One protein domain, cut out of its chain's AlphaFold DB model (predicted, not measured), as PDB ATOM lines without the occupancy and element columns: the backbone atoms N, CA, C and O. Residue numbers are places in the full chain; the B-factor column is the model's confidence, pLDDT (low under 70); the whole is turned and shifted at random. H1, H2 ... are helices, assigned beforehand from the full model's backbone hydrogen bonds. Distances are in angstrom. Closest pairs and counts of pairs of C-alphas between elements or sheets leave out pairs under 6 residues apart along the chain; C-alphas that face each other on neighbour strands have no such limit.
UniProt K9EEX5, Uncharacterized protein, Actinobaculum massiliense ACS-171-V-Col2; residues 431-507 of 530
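What this domain is: This is residues 431 to 507 of the 530 residues of an uncharacterized protein of Actinobaculum massiliense ACS-171-V-Col2 (UniProt K9EEX5). One long helix, H4, makes the length of the domain, and H5 turns off its last end at close to a right angle, so that the two make an L. The short helix H1 crosses H4 on residues 468 to 476, while H2 and H3 lie near the end where H4 begins; H5 runs out toward the same side of H4 as these three, and its residues 499 to 507 stick out free. The printed part has 77 residues with five named helices, H1 to H5 in order along the chain, and no named strand; the class is all helix. It is only just extended, close to loose, with a radius of gyration of the C-alphas of 17.7 A, and the C-alphas span 49 by 27 by 19 A.

Where its parts are: H4, residues 463 to 489, is the longest helix, 39.0 A from C-alpha 463 at (122.765, 110.429, 128.603) to C-alpha 489 at (124.435, 147.907, 139.091). H5, residues 491 to 507, is 24.3 A long and ends with C-alpha 507 at (112.778, 154.226, 114.701). H1, residues 431 to 441, begins with C-alpha 431 at (110.060, 130.728, 122.166) and is 15.6 A long. H2 holds residues 445 to 453, 12.4 A, and H3 residues 456 to 460, 6.2 A.

How they stand to each other: H4 is the hub, touching H1, H2 and H5. H1 and H4 touch with 11 pairs of C-alphas within 8 A, the closest being Val 437 and Ala 472 at 5.6 A; they run opposite ways at a steep tilt of 66 degrees. H2 and H4 only just touch, with 3 such pairs, through residues 464 to 468 of H4 alone; their closest C-alphas, of Ile 447 and Ile 465, are 6.8 A apart. These two run opposite ways at a shallow tilt of 33 degrees, only just short of steep. H3 is close to H2 but not clearly touching, the closest C-alphas being those of Val 451 and Phe 459 at 6.3 A. H4 and H5 only just touch, with 3 pairs, and only at the corner by their link; the closest C-alphas, of Phe 487 and Lys 494, are 5.4 A apart, and the lines are about perpendicular at 79 degrees. H5 is apart from H1, H2 and H3. In H1, H2, H3, H4 and H5 every O i to N i+4 pair is within hydrogen-bond range.

The domain as a whole: The two C-alphas farthest apart, of Thr 455 and Ala 491, are 50.0 A from each other. The printed part has no cut, and its four links are tight. Residues 488 to 493, of which 491 to 493 belong to H5, also stand free. The mean pLDDT of the printed part is 77.1; residues 431 to 432, 456, 458, 502, 504 and 507 are under 70.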
ATOM      1  N   GLU A 431     109.221 130.672 123.363       61.75
ATOM      2  CA  GLU A 431     110.060 130.728 122.166       61.75
ATOM      3  C   GLU A 431     111.427 131.370 122.453       61.75
ATOM      4  O   GLU A 431     112.475 130.777 122.166       61.75
ATOM      5  N   SER A 432     111.433 132.556 123.072       67.81
ATOM      6  CA  SER A 432     112.675 133.251 123.421       67.81
ATOM      7  C   SER A 432     113.531 132.446 124.405       67.81
ATOM      8  O   SER A 432     114.761 132.477 124.318       67.81
ATOM      9  N   TRP A 433     112.905 131.717 125.333       73.62
ATOM     10  CA  TRP A 433     113.602 130.847 126.277       73.62
ATOM     11  C   TRP A 433     114.245 129.637 125.582       73.62
ATOM     12  O   TRP A 433     115.433 129.370 125.791       73.62
ATOM     13  N   GLY A 434     113.508 128.950 124.703       70.81
ATOM     14  CA  GLY A 434     114.002 127.793 123.951       70.81
ATOM     15  C   GLY A 434     115.175 128.141 123.027       70.81
ATOM     16  O   GLY A 434     116.174 127.417 122.987       70.81
ATOM     17  N   GLN A 435     115.110 129.299 122.355       71.88
ATOM     18  CA  GLN A 435     116.223 129.844 121.563       71.88
ATOM     19  C   GLN A 435     117.486 130.066 122.413       71.88
ATOM     20  O   GLN A 435     118.599 129.740 121.983       71.88
ATOM     21  N   GLY A 436     117.330 130.567 123.640       72.06
ATOM     22  CA  GLY A 436     118.436 130.792 124.571       72.06
ATOM     23  C   GLY A 436     119.150 129.506 124.991       72.06
ATOM     24  O   GLY A 436     120.379 129.429 124.931       72.06
ATOM     25  N   VAL A 437     118.391 128.463 125.338       76.31
ATOM     26  CA  VAL A 437     118.943 127.153 125.734       76.31
ATOM     27  C   VAL A 437     119.685 126.492 124.566       76.31
ATOM     28  O   VAL A 437     120.805 126.001 124.734       76.31
ATOM     29  N   VAL A 438     119.117 126.525 123.357       75.62
ATOM     30  CA  VAL A 438     119.771 125.951 122.168       75.62
ATOM     31  C   VAL A 438     121.038 126.710 121.788       75.62
ATOM     32  O   VAL A 438     122.027 126.085 121.402       75.62
ATOM     33  N   THR A 439     121.064 128.032 121.968       77.56
ATOM     34  CA  THR A 439     122.265 128.843 121.719       77.56
ATOM     35  C   THR A 439     123.455 128.381 122.569       77.56
ATOM     36  O   THR A 439     124.581 128.347 122.072       77.56
ATOM     37  N   ILE A 440     123.220 127.963 123.819       79.12
ATOM     38  CA  ILE A 440     124.260 127.412 124.703       79.12
ATOM     39  C   ILE A 440     124.677 126.007 124.245       79.12
ATOM     40  O   ILE A 440     125.868 125.710 124.135       79.12
ATOM     41  N   LEU A 441     123.709 125.146 123.921       78.19
ATOM     42  CA  LEU A 441     123.965 123.754 123.529       78.19
ATOM     43  C   LEU A 441     124.753 123.627 122.224       78.19
ATOM     44  O   LEU A 441     125.660 122.803 122.134       78.19
ATOM     45  N   VAL A 442     124.460 124.470 121.232       80.25
ATOM     46  CA  VAL A 442     125.169 124.480 119.942       80.25
ATOM     47  C   VAL A 442     126.631 124.912 120.098       80.25
ATOM     48  O   VAL A 442     127.452 124.636 119.226       80.25
ATOM     49  N   GLN A 443     127.001 125.547 121.213       78.12
ATOM     50  CA  GLN A 443     128.384 125.921 121.514       78.12
ATOM     51  C   GLN A 443     129.151 124.847 122.303       78.12
ATOM     52  O   GLN A 443     130.370 124.954 122.420       78.12
ATOM     53  N   ASN A 444     128.486 123.798 122.797       81.94
ATOM     54  CA  ASN A 444     129.116 122.737 123.578       81.94
ATOM     55  C   ASN A 444     129.855 121.733 122.668       81.94
ATOM     56  O   ASN A 444     129.238 121.025 121.871       81.94
ATOM     57  N   GLU A 445     131.184 121.659 122.796       81.06
ATOM     58  CA  GLU A 445     132.038 120.797 121.959       81.06
ATOM     59  C   GLU A 445     131.726 119.299 122.118       81.06
ATOM     60  O   GLU A 445     131.740 118.567 121.134       81.06
ATOM     61  N   GLU A 446     131.337 118.846 123.312       77.69
ATOM     62  CA  GLU A 446     130.957 117.445 123.537       77.69
ATOM     63  C   GLU A 446     129.646 117.093 122.811       77.69
ATOM     64  O   GLU A 446     129.502 115.996 122.270       77.69
ATOM     65  N   ILE A 447     128.710 118.047 122.716       85.00
ATOM     66  CA  ILE A 447     127.465 117.884 121.950       85.00
ATOM     67  C   ILE A 447     127.732 117.876 120.447       85.00
ATOM     68  O   ILE A 447     127.166 117.043 119.737       85.00
ATOM     69  N   LYS A 448     128.630 118.737 119.956       79.25
ATOM     70  CA  LYS A 448     129.042 118.723 118.544       79.25
ATOM     71  C   LYS A 448     129.674 117.386 118.159       79.25
ATOM     72  O   LYS A 448     129.322 116.825 117.121       79.25
ATOM     73  N   ASP A 449     130.557 116.854 119.000       78.81
ATOM     74  CA  ASP A 449     131.197 115.558 118.764       78.81
ATOM     75  C   ASP A 449     130.170 114.414 118.741       78.81
ATOM     76  O   ASP A 449     130.222 113.550 117.863       78.81
ATOM     77  N   GLN A 450     129.179 114.437 119.640       72.94
ATOM     78  CA  GLN A 450     128.100 113.444 119.674       72.94
ATOM     79  C   GLN A 450     127.178 113.509 118.449       72.94
ATOM     80  O   GLN A 450     126.818 112.459 117.918       72.94
ATOM     81  N   VAL A 451     126.818 114.702 117.965       75.19
ATOM     82  CA  VAL A 451     125.994 114.856 116.750       75.19
ATOM     83  C   VAL A 451     126.726 114.334 115.511       75.19
ATOM     84  O   VAL A 451     126.111 113.716 114.647       75.19
ATOM     85  N   ASN A 452     128.045 114.527 115.430       75.06
ATOM     86  CA  ASN A 452     128.842 114.050 114.298       75.06
ATOM     87  C   ASN A 452     129.084 112.531 114.320       75.06
ATOM     88  O   ASN A 452     129.315 111.932 113.269       75.06
ATOM     89  N   ALA A 453     129.062 111.910 115.502       74.62
ATOM     90  CA  ALA A 453     129.365 110.491 115.678       74.62
ATOM     91  C   ALA A 453     128.130 109.569 115.678       74.62
ATOM     92  O   ALA A 453     128.298 108.355 115.559       74.62
ATOM     93  N   ASN A 454     126.912 110.109 115.804       72.94
ATOM     94  CA  ASN A 454     125.692 109.322 116.026       72.94
ATOM     95  C   ASN A 454     124.538 109.748 115.105       72.94
ATOM     96  O   ASN A 454     124.467 110.891 114.660       72.94
ATOM     97  N   THR A 455     123.591 108.839 114.841       77.62
ATOM     98  CA  THR A 455     122.330 109.213 114.172       77.62
ATOM     99  C   THR A 455     121.435 110.041 115.103       77.62
ATOM    100  O   THR A 455     121.615 110.033 116.322       77.62
ATOM    101  N   LYS A 456     120.434 110.740 114.551       69.12
ATOM    102  CA  LYS A 456     119.515 111.608 115.315       69.12
ATOM    103  C   LYS A 456     118.814 110.866 116.461       69.12
ATOM    104  O   LYS A 456     118.672 111.416 117.548       69.12
ATOM    105  N   GLU A 457     118.400 109.623 116.232       71.69
ATOM    106  CA  GLU A 457     117.747 108.763 117.224       71.69
ATOM    107  C   GLU A 457     118.725 108.350 118.332       71.69
ATOM    108  O   GLU A 457     118.416 108.493 119.510       71.69
ATOM    109  N   GLN A 458     119.941 107.939 117.966       68.19
ATOM    110  CA  GLN A 458     120.985 107.554 118.922       68.19
ATOM    111  C   GLN A 458     121.468 108.739 119.768       68.19
ATOM    112  O   GLN A 458     121.734 108.591 120.958       68.19
ATOM    113  N   PHE A 459     121.550 109.929 119.169       77.62
ATOM    114  CA  PHE A 459     121.881 111.168 119.865       77.62
ATOM    115  C   PHE A 459     120.815 111.531 120.908       77.62
ATOM    116  O   PHE A 459     121.166 111.844 122.045       77.62
ATOM    117  N   ARG A 460     119.528 111.433 120.544       73.44
ATOM    118  CA  ARG A 460     118.383 111.703 121.436       73.44
ATOM    119  C   ARG A 460     118.309 110.761 122.635       73.44
ATOM    120  O   ARG A 460     117.840 111.175 123.686       73.44
ATOM    121  N   GLU A 461     118.776 109.527 122.487       74.44
ATOM    122  CA  GLU A 461     118.803 108.526 123.562       74.44
ATOM    123  C   GLU A 461     120.080 108.597 124.428       74.44
ATOM    124  O   GLU A 461     120.239 107.818 125.370       74.44
ATOM    125  N   SER A 462     121.011 109.514 124.132       75.88
ATOM    126  CA  SER A 462     122.275 109.622 124.866       75.88
ATOM    127  C   SER A 462     122.111 110.311 126.232       75.88
ATOM    128  O   SER A 462     121.503 111.371 126.358       75.88
ATOM    129  N   GLN A 463     122.737 109.770 127.281       74.44
ATOM    130  CA  GLN A 463     122.765 110.429 128.603       74.44
ATOM    131  C   GLN A 463     123.532 111.764 128.584       74.44
ATOM    132  O   GLN A 463     123.331 112.626 129.446       74.44
ATOM    133  N   THR A 464     124.406 111.952 127.591       76.12
ATOM    134  CA  THR A 464     125.175 113.182 127.390       76.12
ATOM    135  C   THR A 464     124.273 114.347 126.981       76.12
ATOM    136  O   THR A 464     124.420 115.427 127.552       76.12
ATOM    137  N   ILE A 465     123.309 114.152 126.063       81.00
ATOM    138  CA  ILE A 465     122.397 115.240 125.671       81.00
ATOM    139  C   ILE A 465     121.439 115.614 126.804       81.00
ATOM    140  O   ILE A 465     121.224 116.797 127.041       81.00
ATOM    141  N   GLU A 466     120.935 114.640 127.565       76.44
ATOM    142  CA  GLU A 466     120.059 114.895 128.719       76.44
ATOM    143  C   GLU A 466     120.765 115.752 129.786       76.44
ATOM    144  O   GLU A 466     120.231 116.764 130.257       76.44
ATOM    145  N   THR A 467     122.013 115.399 130.115       79.19
ATOM    146  CA  THR A 467     122.832 116.146 131.082       79.19
ATOM    147  C   THR A 467     123.176 117.544 130.562       79.19
ATOM    148  O   THR A 467     123.093 118.523 131.304       79.19
ATOM    149  N   ALA A 468     123.537 117.662 129.282       81.75
ATOM    150  CA  ALA A 468     123.888 118.943 128.679       81.75
ATOM    151  C   ALA A 468     122.689 119.895 128.598       81.75
ATOM    152  O   ALA A 468     122.844 121.069 128.920       81.75
ATOM    153  N   VAL A 469     121.504 119.402 128.218       79.81
ATOM    154  CA  VAL A 469     120.261 120.192 128.185       79.81
ATOM    155  C   VAL A 469     119.936 120.717 129.577       79.81
ATOM    156  O   VAL A 469     119.693 121.910 129.736       79.81
ATOM    157  N   THR A 470     120.011 119.858 130.595       78.06
ATOM    158  CA  THR A 470     119.740 120.256 131.983       78.06
ATOM    159  C   THR A 470     120.696 121.355 132.458       78.06
ATOM    160  O   THR A 470     120.258 122.339 133.049       78.06
ATOM    161  N   ASN A 471     121.994 121.240 132.154       77.19
ATOM    162  CA  ASN A 471     122.974 122.270 132.505       77.19
ATOM    163  C   ASN A 471     122.767 123.568 131.710       77.19
ATOM    164  O   ASN A 471     122.823 124.645 132.289       77.19
ATOM    165  N   ALA A 472     122.456 123.482 130.413       82.88
ATOM    166  CA  ALA A 472     122.210 124.653 129.574       82.88
ATOM    167  C   ALA A 472     120.983 125.458 130.029       82.88
ATOM    168  O   ALA A 472     120.993 126.684 129.950       82.88
ATOM    169  N   VAL A 473     119.945 124.791 130.544       79.88
ATOM    170  CA  VAL A 473     118.790 125.463 131.165       79.88
ATOM    171  C   VAL A 473     119.217 126.278 132.390       79.88
ATOM    172  O   VAL A 473     118.800 127.428 132.531       79.88
ATOM    173  N   LEU A 474     120.071 125.716 133.252       74.81
ATOM    174  CA  LEU A 474     120.586 126.408 134.439       74.81
ATOM    175  C   LEU A 474     121.512 127.577 134.059       74.81
ATOM    176  O   LEU A 474     121.327 128.688 134.551       74.81
ATOM    177  N   ASP A 475     122.438 127.362 133.124       77.94
ATOM    178  CA  ASP A 475     123.372 128.389 132.652       77.94
ATOM    179  C   ASP A 475     122.645 129.557 131.960       77.94
ATOM    180  O   ASP A 475     123.022 130.723 132.121       77.94
ATOM    181  N   HIS A 476     121.576 129.270 131.204       84.06
ATOM    182  CA  HIS A 476     120.741 130.300 130.584       84.06
ATOM    183  C   HIS A 476     120.081 131.191 131.644       84.06
ATOM    184  O   HIS A 476     120.109 132.419 131.522       84.06
ATOM    185  N   GLN A 477     119.548 130.590 132.711       80.25
ATOM    186  CA  GLN A 477     118.932 131.319 133.818       80.25
ATOM    187  C   GLN A 477     119.949 132.200 134.564       80.25
ATOM    188  O   GLN A 477     119.677 133.378 134.816       80.25
ATOM    189  N   ASP A 478     121.137 131.670 134.861       78.19
ATOM    190  CA  ASP A 478     122.209 132.414 135.533       78.19
ATOM    191  C   ASP A 478     122.704 133.598 134.684       78.19
ATOM    192  O   ASP A 478     122.955 134.695 135.199       78.19
ATOM    193  N   SER A 479     122.795 133.415 133.363       76.25
ATOM    194  CA  SER A 479     123.162 134.473 132.416       76.25
ATOM    195  C   SER A 479     122.146 135.619 132.416       76.25
ATOM    196  O   SER A 479     122.530 136.786 132.555       76.25
ATOM    197  N   GLN A 480     120.846 135.305 132.347       75.88
ATOM    198  CA  GLN A 480     119.774 136.306 132.404       75.88
ATOM    199  C   GLN A 480     119.791 137.079 133.730       75.88
ATOM    200  O   GLN A 480     119.700 138.311 133.744       75.88
ATOM    201  N   GLN A 481     119.996 136.378 134.848       77.56
ATOM    202  CA  GLN A 481     120.097 137.003 136.164       77.56
ATOM    203  C   GLN A 481     121.304 137.953 136.260       77.56
ATOM    204  O   GLN A 481     121.172 139.065 136.774       77.56
ATOM    205  N   ASN A 482     122.461 137.566 135.714       80.25
ATOM    206  CA  ASN A 482     123.663 138.402 135.689       80.25
ATOM    207  C   ASN A 482     123.490 139.636 134.782       80.25
ATOM    208  O   ASN A 482     123.871 140.741 135.165       80.25
ATOM    209  N   ILE A 483     122.868 139.492 133.604       75.56
ATOM    210  CA  ILE A 483     122.559 140.626 132.712       75.56
ATOM    211  C   ILE A 483     121.660 141.638 133.429       75.56
ATOM    212  O   ILE A 483     121.957 142.837 133.424       75.56
ATOM    213  N   MET A 484     120.606 141.158 134.092       79.12
ATOM    214  CA  MET A 484     119.716 141.992 134.897       79.12
ATOM    215  C   MET A 484     120.486 142.705 136.018       79.12
ATOM    216  O   MET A 484     120.369 143.922 136.172       79.12
ATOM    217  N   GLU A 485     121.319 141.985 136.772       84.12
ATOM    218  CA  GLU A 485     122.138 142.569 137.836       84.12
ATOM    219  C   GLU A 485     123.055 143.673 137.289       84.12
ATOM    220  O   GLU A 485     123.035 144.802 137.783       84.12
ATOM    221  N   LYS A 486     123.786 143.404 136.200       80.88
ATOM    222  CA  LYS A 486     124.673 144.380 135.550       80.88
ATOM    223  C   LYS A 486     123.941 145.588 134.978       80.88
ATOM    224  O   LYS A 486     124.525 146.677 134.938       80.88
ATOM    225  N   PHE A 487     122.698 145.422 134.532       81.31
ATOM    226  CA  PHE A 487     121.856 146.527 134.084       81.31
ATOM    227  C   PHE A 487     121.521 147.477 135.241       81.31
ATOM    228  O   PHE A 487     121.598 148.694 135.073       81.31
ATOM    229  N   PHE A 488     121.206 146.953 136.428       84.19
ATOM    230  CA  PHE A 488     120.861 147.778 137.590       84.19
ATOM    231  C   PHE A 488     122.072 148.264 138.404       84.19
ATOM    232  O   PHE A 488     121.969 149.294 139.070       84.19
ATOM    233  N   GLU A 489     123.220 147.587 138.325       85.50
ATOM    234  CA  GLU A 489     124.435 147.907 139.091       85.50
ATOM    235  C   GLU A 489     125.084 149.240 138.670       85.50
ATOM    236  O   GLU A 489     125.633 149.967 139.499       85.50
ATOM    237  N   SER A 490     125.023 149.600 137.383       89.56
ATOM    238  CA  SER A 490     125.690 150.795 136.853       89.56
ATOM    239  C   SER A 490     124.701 151.783 136.249       89.56
ATOM    240  O   SER A 490     124.176 151.572 135.158       89.56
ATOM    241  N   ALA A 491     124.534 152.936 136.905       78.44
ATOM    242  CA  ALA A 491     123.695 154.024 136.400       78.44
ATOM    243  C   ALA A 491     124.137 154.527 135.010       78.44
ATOM    244  O   ALA A 491     123.295 154.890 134.190       78.44
ATOM    245  N   HIS A 492     125.445 154.505 134.721       85.31
ATOM    246  CA  HIS A 492     125.967 154.871 133.402       85.31
ATOM    247  C   HIS A 492     125.583 153.843 132.329       85.31
ATOM    248  O   HIS A 492     125.055 154.222 131.287       85.31
ATOM    249  N   ARG A 493     125.783 152.544 132.606       84.12
ATOM    250  CA  ARG A 493     125.418 151.455 131.683       84.12
ATOM    251  C   ARG A 493     123.914 151.412 131.437       84.12
ATOM    252  O   ARG A 493     123.490 151.325 130.291       84.12
ATOM    253  N   LYS A 494     123.120 151.551 132.500       82.38
ATOM    254  CA  LYS A 494     121.664 151.664 132.426       82.38
ATOM    255  C   LYS A 494     121.238 152.807 131.510       82.38
ATOM    256  O   LYS A 494     120.405 152.608 130.635       82.38
ATOM    257  N   GLY A 495     121.832 153.990 131.686       78.06
ATOM    258  CA  GLY A 495     121.537 155.158 130.858       78.06
ATOM    259  C   GLY A 495     121.864 154.943 129.379       78.06
ATOM    260  O   GLY A 495     121.080 155.346 128.526       78.06
ATOM    261  N   GLN A 496     122.978 154.271 129.070       81.00
ATOM    262  CA  GLN A 496     123.332 153.927 127.689       81.00
ATOM    263  C   GLN A 496     122.362 152.911 127.082       81.00
ATOM    264  O   GLN A 496     121.841 153.163 126.005       81.00
ATOM    265  N   ILE A 497     122.054 151.818 127.784       74.06
ATOM    266  CA  ILE A 497     121.130 150.789 127.279       74.06
ATOM    267  C   ILE A 497     119.730 151.377 127.050       74.06
ATOM    268  O   ILE A 497     119.133 151.133 126.007       74.06
ATOM    269  N   ILE A 498     119.223 152.202 127.975       82.44
ATOM    270  CA  ILE A 498     117.925 152.876 127.805       82.44
ATOM    271  C   ILE A 498     117.934 153.774 126.573       82.44
ATOM    272  O   ILE A 498     116.947 153.797 125.845       82.44
ATOM    273  N   LYS A 499     119.027 154.503 126.329       80.19
ATOM    274  CA  LYS A 499     119.146 155.360 125.150       80.19
ATOM    275  C   LYS A 499     119.056 154.539 123.861       80.19
ATOM    276  O   LYS A 499     118.203 154.836 123.038       80.19
ATOM    277  N   GLU A 500     119.873 153.497 123.720       79.75
ATOM    278  CA  GLU A 500     119.894 152.675 122.500       79.75
ATOM    279  C   GLU A 500     118.547 151.964 122.260       79.75
ATOM    280  O   GLU A 500     118.058 151.931 121.134       79.75
ATOM    281  N   ILE A 501     117.896 151.459 123.317       76.44
ATOM    282  CA  ILE A 501     116.553 150.858 123.205       76.44
ATOM    283  C   ILE A 501     115.519 151.914 122.802       76.44
ATOM    284  O   ILE A 501     114.654 151.642 121.976       76.44
ATOM    285  N   SER A 502     115.607 153.125 123.356       68.50
ATOM    286  CA  SER A 502     114.680 154.212 123.016       68.50
ATOM    287  C   SER A 502     114.830 154.649 121.560       68.50
ATOM    288  O   SER A 502     113.821 154.917 120.914       68.50
ATOM    289  N   ASP A 503     116.056 154.688 121.032       75.38
ATOM    290  CA  ASP A 503     116.318 155.010 119.626       75.38
ATOM    291  C   ASP A 503     115.745 153.924 118.697       75.38
ATOM    292  O   ASP A 503     115.112 154.253 117.696       75.38
ATOM    293  N   LEU A 504     115.883 152.640 119.054       57.19
ATOM    294  CA  LEU A 504     115.270 151.522 118.322       57.19
ATOM    295  C   LEU A 504     113.741 151.598 118.314       57.19
ATOM    296  O   LEU A 504     113.127 151.517 117.254       57.19
ATOM    297  N   VAL A 505     113.128 151.812 119.481       73.62
ATOM    298  CA  VAL A 505     111.670 151.956 119.602       73.62
ATOM    299  C   VAL A 505     111.182 153.177 118.824       73.62
ATOM    300  O   VAL A 505     110.164 153.111 118.142       73.62
ATOM    301  N   TYR A 506     111.914 154.291 118.883       74.88
ATOM    302  CA  TYR A 506     111.581 155.495 118.127       74.88
ATOM    303  C   TYR A 506     111.623 155.252 116.617       74.88
ATOM    304  O   TYR A 506     110.712 155.687 115.918       74.88
ATOM    305  N   TRP A 507     112.655 154.566 116.118       64.31
ATOM    306  CA  TRP A 507     112.778 154.226 114.701       64.31
ATOM    307  C   TRP A 507     111.653 153.320 114.227       64.31
ATOM    308  O   TRP A 507     111.064 153.598 113.187       64.31
TER     309      TRP A 507